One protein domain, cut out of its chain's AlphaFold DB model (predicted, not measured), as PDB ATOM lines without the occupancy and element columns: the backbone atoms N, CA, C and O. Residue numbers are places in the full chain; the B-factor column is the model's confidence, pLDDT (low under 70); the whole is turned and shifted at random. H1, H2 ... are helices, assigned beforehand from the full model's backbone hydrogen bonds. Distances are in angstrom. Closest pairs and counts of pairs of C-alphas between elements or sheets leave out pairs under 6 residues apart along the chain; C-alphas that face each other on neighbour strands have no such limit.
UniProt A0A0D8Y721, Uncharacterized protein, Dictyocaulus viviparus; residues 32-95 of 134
ATOM      1  N   GLU A  32     -29.018  -6.986 -44.684       68.12
ATOM      2  CA  GLU A  32     -29.426  -6.113 -43.605       68.12
ATOM      3  C   GLU A  32     -29.557  -6.960 -42.345       68.12
ATOM      4  O   GLU A  32     -30.171  -8.035 -42.362       68.12
ATOM      5  N   SER A  33     -28.912  -6.511 -41.274       89.19
ATOM      6  CA  SER A  33     -28.884  -7.253 -40.012       89.19
ATOM      7  C   SER A  33     -30.274  -7.309 -39.364       89.19
ATOM      8  O   SER A  33     -31.160  -6.509 -39.668       89.19
ATOM      9  N   VAL A  34     -30.495  -8.268 -38.460       91.50
ATOM     10  CA  VAL A  34     -31.760  -8.342 -37.706       91.50
ATOM     11  C   VAL A  34     -31.957  -7.066 -36.887       91.50
ATOM     12  O   VAL A  34     -33.068  -6.544 -36.812       91.50
ATOM     13  N   GLU A  35     -30.871  -6.528 -36.339       94.50
ATOM     14  CA  GLU A  35     -30.834  -5.282 -35.581       94.50
ATOM     15  C   GLU A  35     -31.241  -4.068 -36.426       94.50
ATOM     16  O   GLU A  35     -32.001  -3.221 -35.961       94.50
ATOM     17  N   GLU A  36     -30.790  -4.003 -37.678       94.12
ATOM     18  CA  GLU A  36     -31.135  -2.930 -38.618       94.12
ATOM     19  C   GLU A  36     -32.626  -2.970 -38.977       94.12
ATOM     20  O   GLU A  36     -33.309  -1.954 -38.861       94.12
ATOM     21  N   ARG A  37     -33.193  -4.161 -39.194       93.56
ATOM     22  CA  ARG A  37     -34.644  -4.321 -39.406       93.56
ATOM     23  C   ARG A  37     -35.479  -3.932 -38.183       93.56
ATOM     24  O   ARG A  37     -36.587  -3.410 -38.329       93.56
ATOM     25  N   ILE A  38     -34.986  -4.221 -36.975       95.81
ATOM     26  CA  ILE A  38     -35.624  -3.787 -35.721       95.81
ATOM     27  C   ILE A  38     -35.588  -2.255 -35.625       95.81
ATOM     28  O   ILE A  38     -36.585  -1.642 -35.235       95.81
ATOM     29  N   GLU A  39     -34.473  -1.632 -36.012       96.12
ATOM     30  CA  GLU A  39     -34.331  -0.177 -36.027       96.12
ATOM     31  C   GLU A  39     -35.261   0.482 -37.047       96.12
ATOM     32  O   GLU A  39     -35.976   1.422 -36.698       96.12
ATOM     33  N   GLU A  40     -35.321  -0.028 -38.276       93.94
ATOM     34  CA  GLU A  40     -36.241   0.467 -39.303       93.94
ATOM     35  C   GLU A  40     -37.699   0.395 -38.831       93.94
ATOM     36  O   GLU A  40     -38.444   1.377 -38.921       93.94
ATOM     37  N   GLY A  41     -38.100  -0.744 -38.257       93.94
ATOM     38  CA  GLY A  41     -39.436  -0.925 -37.688       93.94
ATOM     39  C   GLY A  41     -39.736   0.071 -36.566       93.94
ATOM     40  O   GLY A  41     -40.827   0.643 -36.520       93.94
ATOM     41  N   TYR A  42     -38.759   0.338 -35.697       95.06
ATOM     42  CA  TYR A  42     -38.888   1.345 -34.646       95.06
ATOM     43  C   TYR A  42     -39.047   2.759 -35.213       95.06
ATOM     44  O   TYR A  42     -39.922   3.492 -34.757       95.06
ATOM     45  N   GLN A  43     -38.268   3.146 -36.227       97.00
ATOM     46  CA  GLN A  43     -38.384   4.479 -36.831       97.00
ATOM     47  C   GLN A  43     -39.769   4.722 -37.440       97.00
ATOM     48  O   GLN A  43     -40.303   5.829 -37.319       97.00
ATOM     49  N   LEU A  44     -40.375   3.689 -38.032       95.88
ATOM     50  CA  LEU A  44     -41.731   3.755 -38.583       95.88
ATOM     51  C   LEU A  44     -42.811   3.887 -37.503       95.88
ATOM     52  O   LEU A  44     -43.822   4.545 -37.734       95.88
ATOM     53  N   LEU A  45     -42.597   3.282 -36.334       93.75
ATOM     54  CA  LEU A  45     -43.584   3.206 -35.252       93.75
ATOM     55  C   LEU A  45     -43.253   4.111 -34.064       93.75
ATOM     56  O   LEU A  45     -43.924   4.039 -33.044       93.75
ATOM     57  N   ARG A  46     -42.248   4.986 -34.163       93.50
ATOM     58  CA  ARG A  46     -41.733   5.776 -33.027       93.50
ATOM     59  C   ARG A  46     -42.778   6.649 -32.319       93.50
ATOM     60  O   ARG A  46     -42.550   7.064 -31.189       93.50
ATOM     61  N   SER A  47     -43.869   6.993 -33.005       95.00
ATOM     62  CA  SER A  47     -44.988   7.766 -32.453       95.00
ATOM     63  C   SER A  47     -46.033   6.909 -31.743       95.00
ATOM     64  O   SER A  47     -46.893   7.459 -31.061       95.00
ATOM     65  N   GLU A  48     -45.989   5.591 -31.920       95.81
ATOM     66  CA  GLU A  48     -46.921   4.664 -31.295       95.81
ATOM     67  C   GLU A  48     -46.588   4.464 -29.810       95.81
ATOM     68  O   GLU A  48     -45.411   4.441 -29.420       95.81
ATOM     69  N   PRO A  49     -47.609   4.268 -28.959       94.56
ATOM     70  CA  PRO A  49     -47.393   3.852 -27.582       94.56
ATOM     71  C   PRO A  49     -46.531   2.584 -27.515       94.56
ATOM     72  O   PRO A  49     -46.715   1.657 -28.300       94.56
ATOM     73  N   HIS A  50     -45.603   2.527 -26.557       94.38
ATOM     74  CA  HIS A  50     -44.742   1.359 -26.301       94.38
ATOM     75  C   HIS A  50     -43.803   0.941 -27.447       94.38
ATOM     76  O   HIS A  50     -43.228  -0.150 -27.404       94.38
ATOM     77  N   ALA A  51     -43.579   1.786 -28.458       92.94
ATOM     78  CA  ALA A  51     -42.640   1.477 -29.539       92.94
ATOM     79  C   ALA A  51     -41.207   1.234 -29.024       92.94
ATOM     80  O   ALA A  51     -40.521   0.317 -29.481       92.94
ATOM     81  N   ALA A  52     -40.771   2.017 -28.030       95.69
ATOM     82  CA  ALA A  52     -39.463   1.858 -27.395       95.69
ATOM     83  C   ALA A  52     -39.356   0.541 -26.608       95.69
ATOM     84  O   ALA A  52     -38.365  -0.177 -26.749       95.69
ATOM     85  N   ASP A  53     -40.396   0.193 -25.845       96.19
ATOM     86  CA  ASP A  53     -40.457  -1.056 -25.074       96.19
ATOM     87  C   ASP A  53     -40.427  -2.272 -26.011       96.19
ATOM     88  O   ASP A  53     -39.670  -3.219 -25.803       96.19
ATOM     89  N   THR A  54     -41.192  -2.212 -27.104       95.88
ATOM     90  CA  THR A  54     -41.227  -3.263 -28.132       95.88
ATOM     91  C   THR A  54     -39.853  -3.462 -28.765       95.88
ATOM     92  O   THR A  54     -39.391  -4.596 -28.892       95.88
ATOM     93  N   LYS A  55     -39.159  -2.372 -29.119       96.50
ATOM     94  CA  LYS A  55     -37.784  -2.436 -29.629       96.50
ATOM     95  C   LYS A  55     -36.845  -3.107 -28.624       96.50
ATOM     96  O   LYS A  55     -36.059  -3.965 -29.019       96.50
ATOM     97  N   ALA A  56     -36.930  -2.744 -27.344       96.12
ATOM     98  CA  ALA A  56     -36.085  -3.324 -26.304       96.12
ATOM     99  C   ALA A  56     -36.300  -4.842 -26.171       96.12
ATOM    100  O   ALA A  56     -35.328  -5.598 -26.153       96.12
ATOM    101  N   VAL A  57     -37.558  -5.293 -26.168       97.69
ATOM    102  CA  VAL A  57     -37.900  -6.724 -26.121       97.69
ATOM    103  C   VAL A  57     -37.362  -7.467 -27.345       97.69
ATOM    104  O   VAL A  57     -36.780  -8.539 -27.201       97.69
ATOM    105  N   LEU A  58     -37.511  -6.907 -28.549       96.81
ATOM    106  CA  LEU A  58     -37.014  -7.542 -29.774       96.81
ATOM    107  C   LEU A  58     -35.488  -7.688 -29.779       96.81
ATOM    108  O   LEU A  58     -34.976  -8.730 -30.183       96.81
ATOM    109  N   LEU A  59     -34.764  -6.677 -29.294       97.12
ATOM    110  CA  LEU A  59     -33.310  -6.757 -29.147       97.12
ATOM    111  C   LEU A  59     -32.906  -7.831 -28.130       97.12
ATOM    112  O   LEU A  59     -31.981  -8.595 -28.388       97.12
ATOM    113  N   GLN A  60     -33.619  -7.930 -27.007       95.88
ATOM    114  CA  GLN A  60     -33.358  -8.962 -26.006       95.88
ATOM    115  C   GLN A  60     -33.603 -10.372 -26.559       95.88
ATOM    116  O   GLN A  60     -32.765 -11.251 -26.370       95.88
ATOM    117  N   LEU A  61     -34.706 -10.582 -27.284       95.50
ATOM    118  CA  LEU A  61     -34.992 -11.866 -27.931       95.50
ATOM    119  C   LEU A  61     -33.901 -12.251 -28.932       95.50
ATOM    120  O   LEU A  61     -33.513 -13.413 -28.984       95.50
ATOM    121  N   HIS A  62     -33.375 -11.285 -29.684       94.94
ATOM    122  CA  HIS A  62     -32.295 -11.548 -30.626       94.94
ATOM    123  C   HIS A  62     -30.973 -11.931 -29.937       94.94
ATOM    124  O   HIS A  62     -30.225 -12.767 -30.441       94.94
ATOM    125  N   VAL A  63     -30.685 -11.358 -28.764       94.81
ATOM    126  CA  VAL A  63     -29.538 -11.779 -27.942       94.81
ATOM    127  C   VAL A  63     -29.732 -13.208 -27.432       94.81
ATOM    128  O   VAL A  63     -28.823 -14.022 -27.570       94.81
ATOM    129  N   MET A  64     -30.920 -13.525 -26.908       94.38
ATOM    130  CA  MET A  64     -31.242 -14.873 -26.427       94.38
ATOM    131  C   MET A  64     -31.177 -15.920 -27.547       94.38
ATOM    132  O   MET A  64     -30.699 -17.024 -27.323       94.38
ATOM    133  N   GLU A  65     -31.626 -15.582 -28.758       91.50
ATOM    134  CA  GLU A  65     -31.512 -16.451 -29.937       91.50
ATOM    135  C   GLU A  65     -30.048 -16.821 -30.208       91.50
ATOM    136  O   GLU A  65     -29.732 -18.004 -30.312       91.50
ATOM    137  N   LYS A  66     -29.143 -15.835 -30.228       93.00
ATOM    138  CA  LYS A  66     -27.702 -16.072 -30.424       93.00
ATOM    139  C   LYS A  66     -27.079 -16.911 -29.306       93.00
ATOM    140  O   LYS A  66     -26.199 -17.723 -29.579       93.00
ATOM    141  N   GLU A  67     -27.502 -16.703 -28.061       92.50
ATOM    142  CA  GLU A  67     -27.050 -17.495 -26.911       92.50
ATOM    143  C   GLU A  67     -27.469 -18.961 -27.061       92.50
ATOM    144  O   GLU A  67     -26.616 -19.844 -27.027       92.50
ATOM    145  N   ILE A  68     -28.750 -19.210 -27.352       87.12
ATOM    146  CA  ILE A  68     -29.286 -20.557 -27.586       87.12
ATOM    147  C   ILE A  68     -28.592 -21.223 -28.778       87.12
ATOM    148  O   ILE A  68     -28.215 -22.389 -28.695       87.12
ATOM    149  N   GLU A  69     -28.400 -20.508 -29.889       89.69
ATOM    150  CA  GLU A  69     -27.672 -21.031 -31.050       89.69
ATOM    151  C   GLU A  69     -26.229 -21.407 -30.698       89.69
ATOM    152  O   GLU A  69     -25.733 -22.428 -31.172       89.69
ATOM    153  N   GLY A  70     -25.567 -20.612 -29.855       91.00
ATOM    154  CA  GLY A  70     -24.225 -20.898 -29.363       91.00
ATOM    155  C   GLY A  70     -24.172 -22.116 -28.439       91.00
ATOM    156  O   GLY A  70     -23.276 -22.946 -28.579       91.00
ATOM    157  N   GLU A  71     -25.133 -22.255 -27.525       89.69
ATOM    158  CA  GLU A  71     -25.227 -23.397 -26.604       89.69
ATOM    159  C   GLU A  71     -25.592 -24.703 -27.318       89.69
ATOM    160  O   GLU A  71     -25.067 -25.768 -26.987       89.69
ATOM    161  N   LEU A  72     -26.472 -24.626 -28.319       88.75
ATOM    162  CA  LEU A  72     -26.883 -25.764 -29.142       88.75
ATOM    163  C   LEU A  72     -25.910 -26.057 -30.290       88.75
ATOM    164  O   LEU A  72     -26.106 -27.033 -31.020       88.75
ATOM    165  N   ALA A  73     -24.869 -25.241 -30.475       90.81
ATOM    166  CA  ALA A  73     -23.858 -25.477 -31.491       90.81
ATOM    167  C   ALA A  73     -23.074 -26.753 -31.161       90.81
ATOM    168  O   ALA A  73     -22.174 -26.780 -30.322       90.81
ATOM    169  N   LEU A  74     -23.406 -27.833 -31.861       88.81
ATOM    170  CA  LEU A  74     -22.689 -29.092 -31.740       88.81
ATOM    171  C   LEU A  74     -21.377 -29.028 -32.524       88.81
ATOM    172  O   LEU A  74     -21.335 -28.587 -33.675       88.81
ATOM    173  N   SER A  75     -20.302 -29.544 -31.927       90.06
ATOM    174  CA  SER A  75     -19.112 -29.886 -32.706       90.06
ATOM    175  C   SER A  75     -19.444 -30.967 -33.739       90.06
ATOM    176  O   SER A  75     -20.366 -31.763 -33.557       90.06
ATOM    177  N   SER A  76     -18.647 -31.055 -34.806       87.12
ATOM    178  CA  SER A  76     -18.811 -32.096 -35.831       87.12
ATOM    179  C   SER A  76     -18.796 -33.508 -35.241       87.12
ATOM    180  O   SER A  76     -19.532 -34.375 -35.703       87.12
ATOM    181  N   LYS A  77     -17.995 -33.724 -34.191       89.19
ATOM    182  CA  LYS A  77     -17.953 -34.986 -33.456       89.19
ATOM    183  C   LYS A  77     -19.256 -35.240 -32.693       89.19
ATOM    184  O   LYS A  77     -19.869 -36.270 -32.912       89.19
ATOM    185  N   GLN A  78     -19.721 -34.288 -31.880       87.31
ATOM    186  CA  GLN A  78     -20.987 -34.432 -31.141       87.31
ATOM    187  C   GLN A  78     -22.190 -34.620 -32.071       87.31
ATOM    188  O   GLN A  78     -23.120 -35.339 -31.731       87.31
ATOM    189  N   GLN A  79     -22.177 -33.986 -33.245       87.25
ATOM    190  CA  GLN A  79     -23.217 -34.177 -34.251       87.25
ATOM    191  C   GLN A  79     -23.189 -35.592 -34.851       87.25
ATOM    192  O   GLN A  79     -24.250 -36.159 -35.101       87.25
ATOM    193  N   ALA A  80     -22.000 -36.157 -35.086       84.69
ATOM    194  CA  ALA A  80     -21.852 -37.529 -35.562       84.69
ATOM    195  C   ALA A  80     -22.268 -38.552 -34.494       84.69
ATOM    196  O   ALA A  80     -23.034 -39.457 -34.816       84.69
ATOM    197  N   ASP A  81     -21.834 -38.351 -33.246       86.19
ATOM    198  CA  ASP A  81     -22.188 -39.191 -32.096       86.19
ATOM    199  C   ASP A  81     -23.717 -39.166 -31.869       86.19
ATOM    200  O   ASP A  81     -24.355 -40.212 -31.822       86.19
ATOM    201  N   LEU A  82     -24.346 -37.980 -31.875       85.50
ATOM    202  CA  LEU A  82     -25.808 -37.843 -31.782       85.50
ATOM    203  C   LEU A  82     -26.536 -38.563 -32.929       85.50
ATOM    204  O   LEU A  82     -27.579 -39.174 -32.713       85.50
ATOM    205  N   LEU A  83     -26.020 -38.483 -34.159       82.62
ATOM    206  CA  LEU A  83     -26.621 -39.168 -35.306       82.62
ATOM    207  C   LEU A  83     -26.502 -40.694 -35.187       82.62
ATOM    208  O   LEU A  83     -27.379 -41.407 -35.671       82.62
ATOM    209  N   GLU A  84     -25.422 -41.193 -34.589       83.19
ATOM    210  CA  GLU A  84     -25.231 -42.613 -34.296       83.19
ATOM    211  C   GLU A  84     -26.201 -43.085 -33.209       83.19
ATOM    212  O   GLU A  84     -26.950 -44.031 -33.459       83.19
ATOM    213  N   ASP A  85     -26.311 -42.351 -32.100       81.44
ATOM    214  CA  ASP A  85     -27.280 -42.622 -31.031       81.44
ATOM    215  C   ASP A  85     -28.724 -42.624 -31.569       81.44
ATOM    216  O   ASP A  85     -29.534 -43.496 -31.252       81.44
ATOM    217  N   MET A  86     -29.066 -41.675 -32.450       75.56
ATOM    218  CA  MET A  86     -30.400 -41.613 -33.057       75.56
ATOM    219  C   MET A  86     -30.719 -42.824 -33.945       75.56
ATOM    220  O   MET A  86     -31.897 -43.155 -34.089       75.56
ATOM    221  N   LYS A  87     -29.725 -43.505 -34.534       72.31
ATOM    222  CA  LYS A  87     -29.974 -44.727 -35.323       72.31
ATOM    223  C   LYS A  87     -30.459 -45.874 -34.442       72.31
ATOM    224  O   LYS A  87     -31.403 -46.553 -34.833       72.31
ATOM    225  N   GLU A  88     -29.892 -46.027 -33.246       65.06
ATOM    226  CA  GLU A  88     -30.323 -47.043 -32.278       65.06
ATOM    227  C   GLU A  88     -31.794 -46.836 -31.872       65.06
ATOM    228  O   GLU A  88     -32.577 -47.785 -31.797       65.06
ATOM    229  N   TYR A  89     -32.220 -45.577 -31.723       60.97
ATOM    230  CA  TYR A  89     -33.621 -45.241 -31.452       60.97
ATOM    231  C   TYR A  89     -34.559 -45.458 -32.649       60.97
ATOM    232  O   TYR A  89     -35.707 -45.852 -32.446       60.97
ATOM    233  N   VAL A  90     -34.113 -45.216 -33.886       55.56
ATOM    234  CA  VAL A  90     -34.943 -45.421 -35.092       55.56
ATOM    235  C   VAL A  90     -35.182 -46.907 -35.359       55.56
ATOM    236  O   VAL A  90     -36.316 -47.287 -35.661       55.56
ATOM    237  N   ASP A  91     -34.165 -47.750 -35.173       52.53
ATOM    238  CA  ASP A  91     -34.303 -49.203 -35.329       52.53
ATOM    239  C   ASP A  91     -35.185 -49.818 -34.221       52.53
ATOM    240  O   ASP A  91     -35.881 -50.807 -34.448       52.53
ATOM    241  N   THR A  92     -35.271 -49.174 -33.050       50.84
ATOM    242  CA  THR A  92     -36.132 -49.610 -31.933       50.84
ATOM    243  C   THR A  92     -37.637 -49.362 -32.179       50.84
ATOM    244  O   THR A  92     -38.476 -49.961 -31.506       50.84
ATOM    245  N   VAL A  93     -38.029 -48.528 -33.155       50.81
ATOM    246  CA  VAL A  93     -39.445 -48.139 -33.369       50.81
ATOM    247  C   VAL A  93     -40.194 -49.009 -34.396       50.81
ATOM    248  O   VAL A  93     -41.416 -48.902 -34.488       50.81
ATOM    249  N   PHE A  94     -39.538 -49.924 -35.119       45.75
ATOM    250  CA  PHE A  94     -40.208 -50.680 -36.195       45.75
ATOM    251  C   PHE A  94     -40.203 -52.206 -36.089       45.75
ATOM    252  O   PHE A  94     -40.765 -52.844 -36.979       45.75
ATOM    253  N   ASP A  95     -39.662 -52.806 -35.024       47.91
ATOM    254  CA  ASP A  95     -39.471 -54.265 -35.023       47.91
ATOM    255  C   ASP A  95     -40.521 -55.085 -34.252       47.91
ATOM    256  O   ASP A  95     -40.487 -56.308 -34.316       47.91
TER     257      ASP A  95
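This is residues 32 to 95 of the 134 residues of an uncharacterized protein of Dictyocaulus viviparus (UniProt A0A0D8Y721). Reading from the first printed residue, you meet a helical hairpin with one short and one long arm, H1 folded back beside the first part of H2, and then a lone third helix, H3, set off at a corner beyond the far end of H2. The far part of H2, residues 63 to 71, sticks out past the hairpin, and H3 packs on neither helix. The printed part has 64 residues with three named helices in the order H1, H2, H3 and no named strand, and the class is all helix. It is extended, with a radius of gyration of the C-alphas of 20.3 A and spans of 62 by 25 by 18 A.

Look first at H1, residues 34 to 45, and H2, residues 51 to 71, which touch and form a helical hairpin. Their closest C-alphas are those of Leu 45 and Ala 51, 6.0 A apart. Their lines stand at a shallow tilt of 12 degrees and they run opposite ways. Go on to H3, residues 76 to 91, and you find it apart from both H1 and H2. Every backbone O i to N i+4 pair is within hydrogen-bond range in H1 and H2, and 11 of 12 are in H3.

Find C-alpha 34 at (-31.760, -8.342, -37.706); from there H1 runs 16.7 A to C-alpha 45. H2 runs 30.5 A from C-alpha 51 to C-alpha 71 at (-25.227, -23.397, -26.604). H3 runs 23.1 A from C-alpha 76 to C-alpha 91 at (-34.303, -49.203, -35.329).

The C-alphas of Ser 47 and Asp 95, the two farthest apart, are 62.3 A from each other. The printed part has no cut, and both links are tight. In the B-factor column, pLDDT is under 70 at residue 32 and at residues 88 to 95.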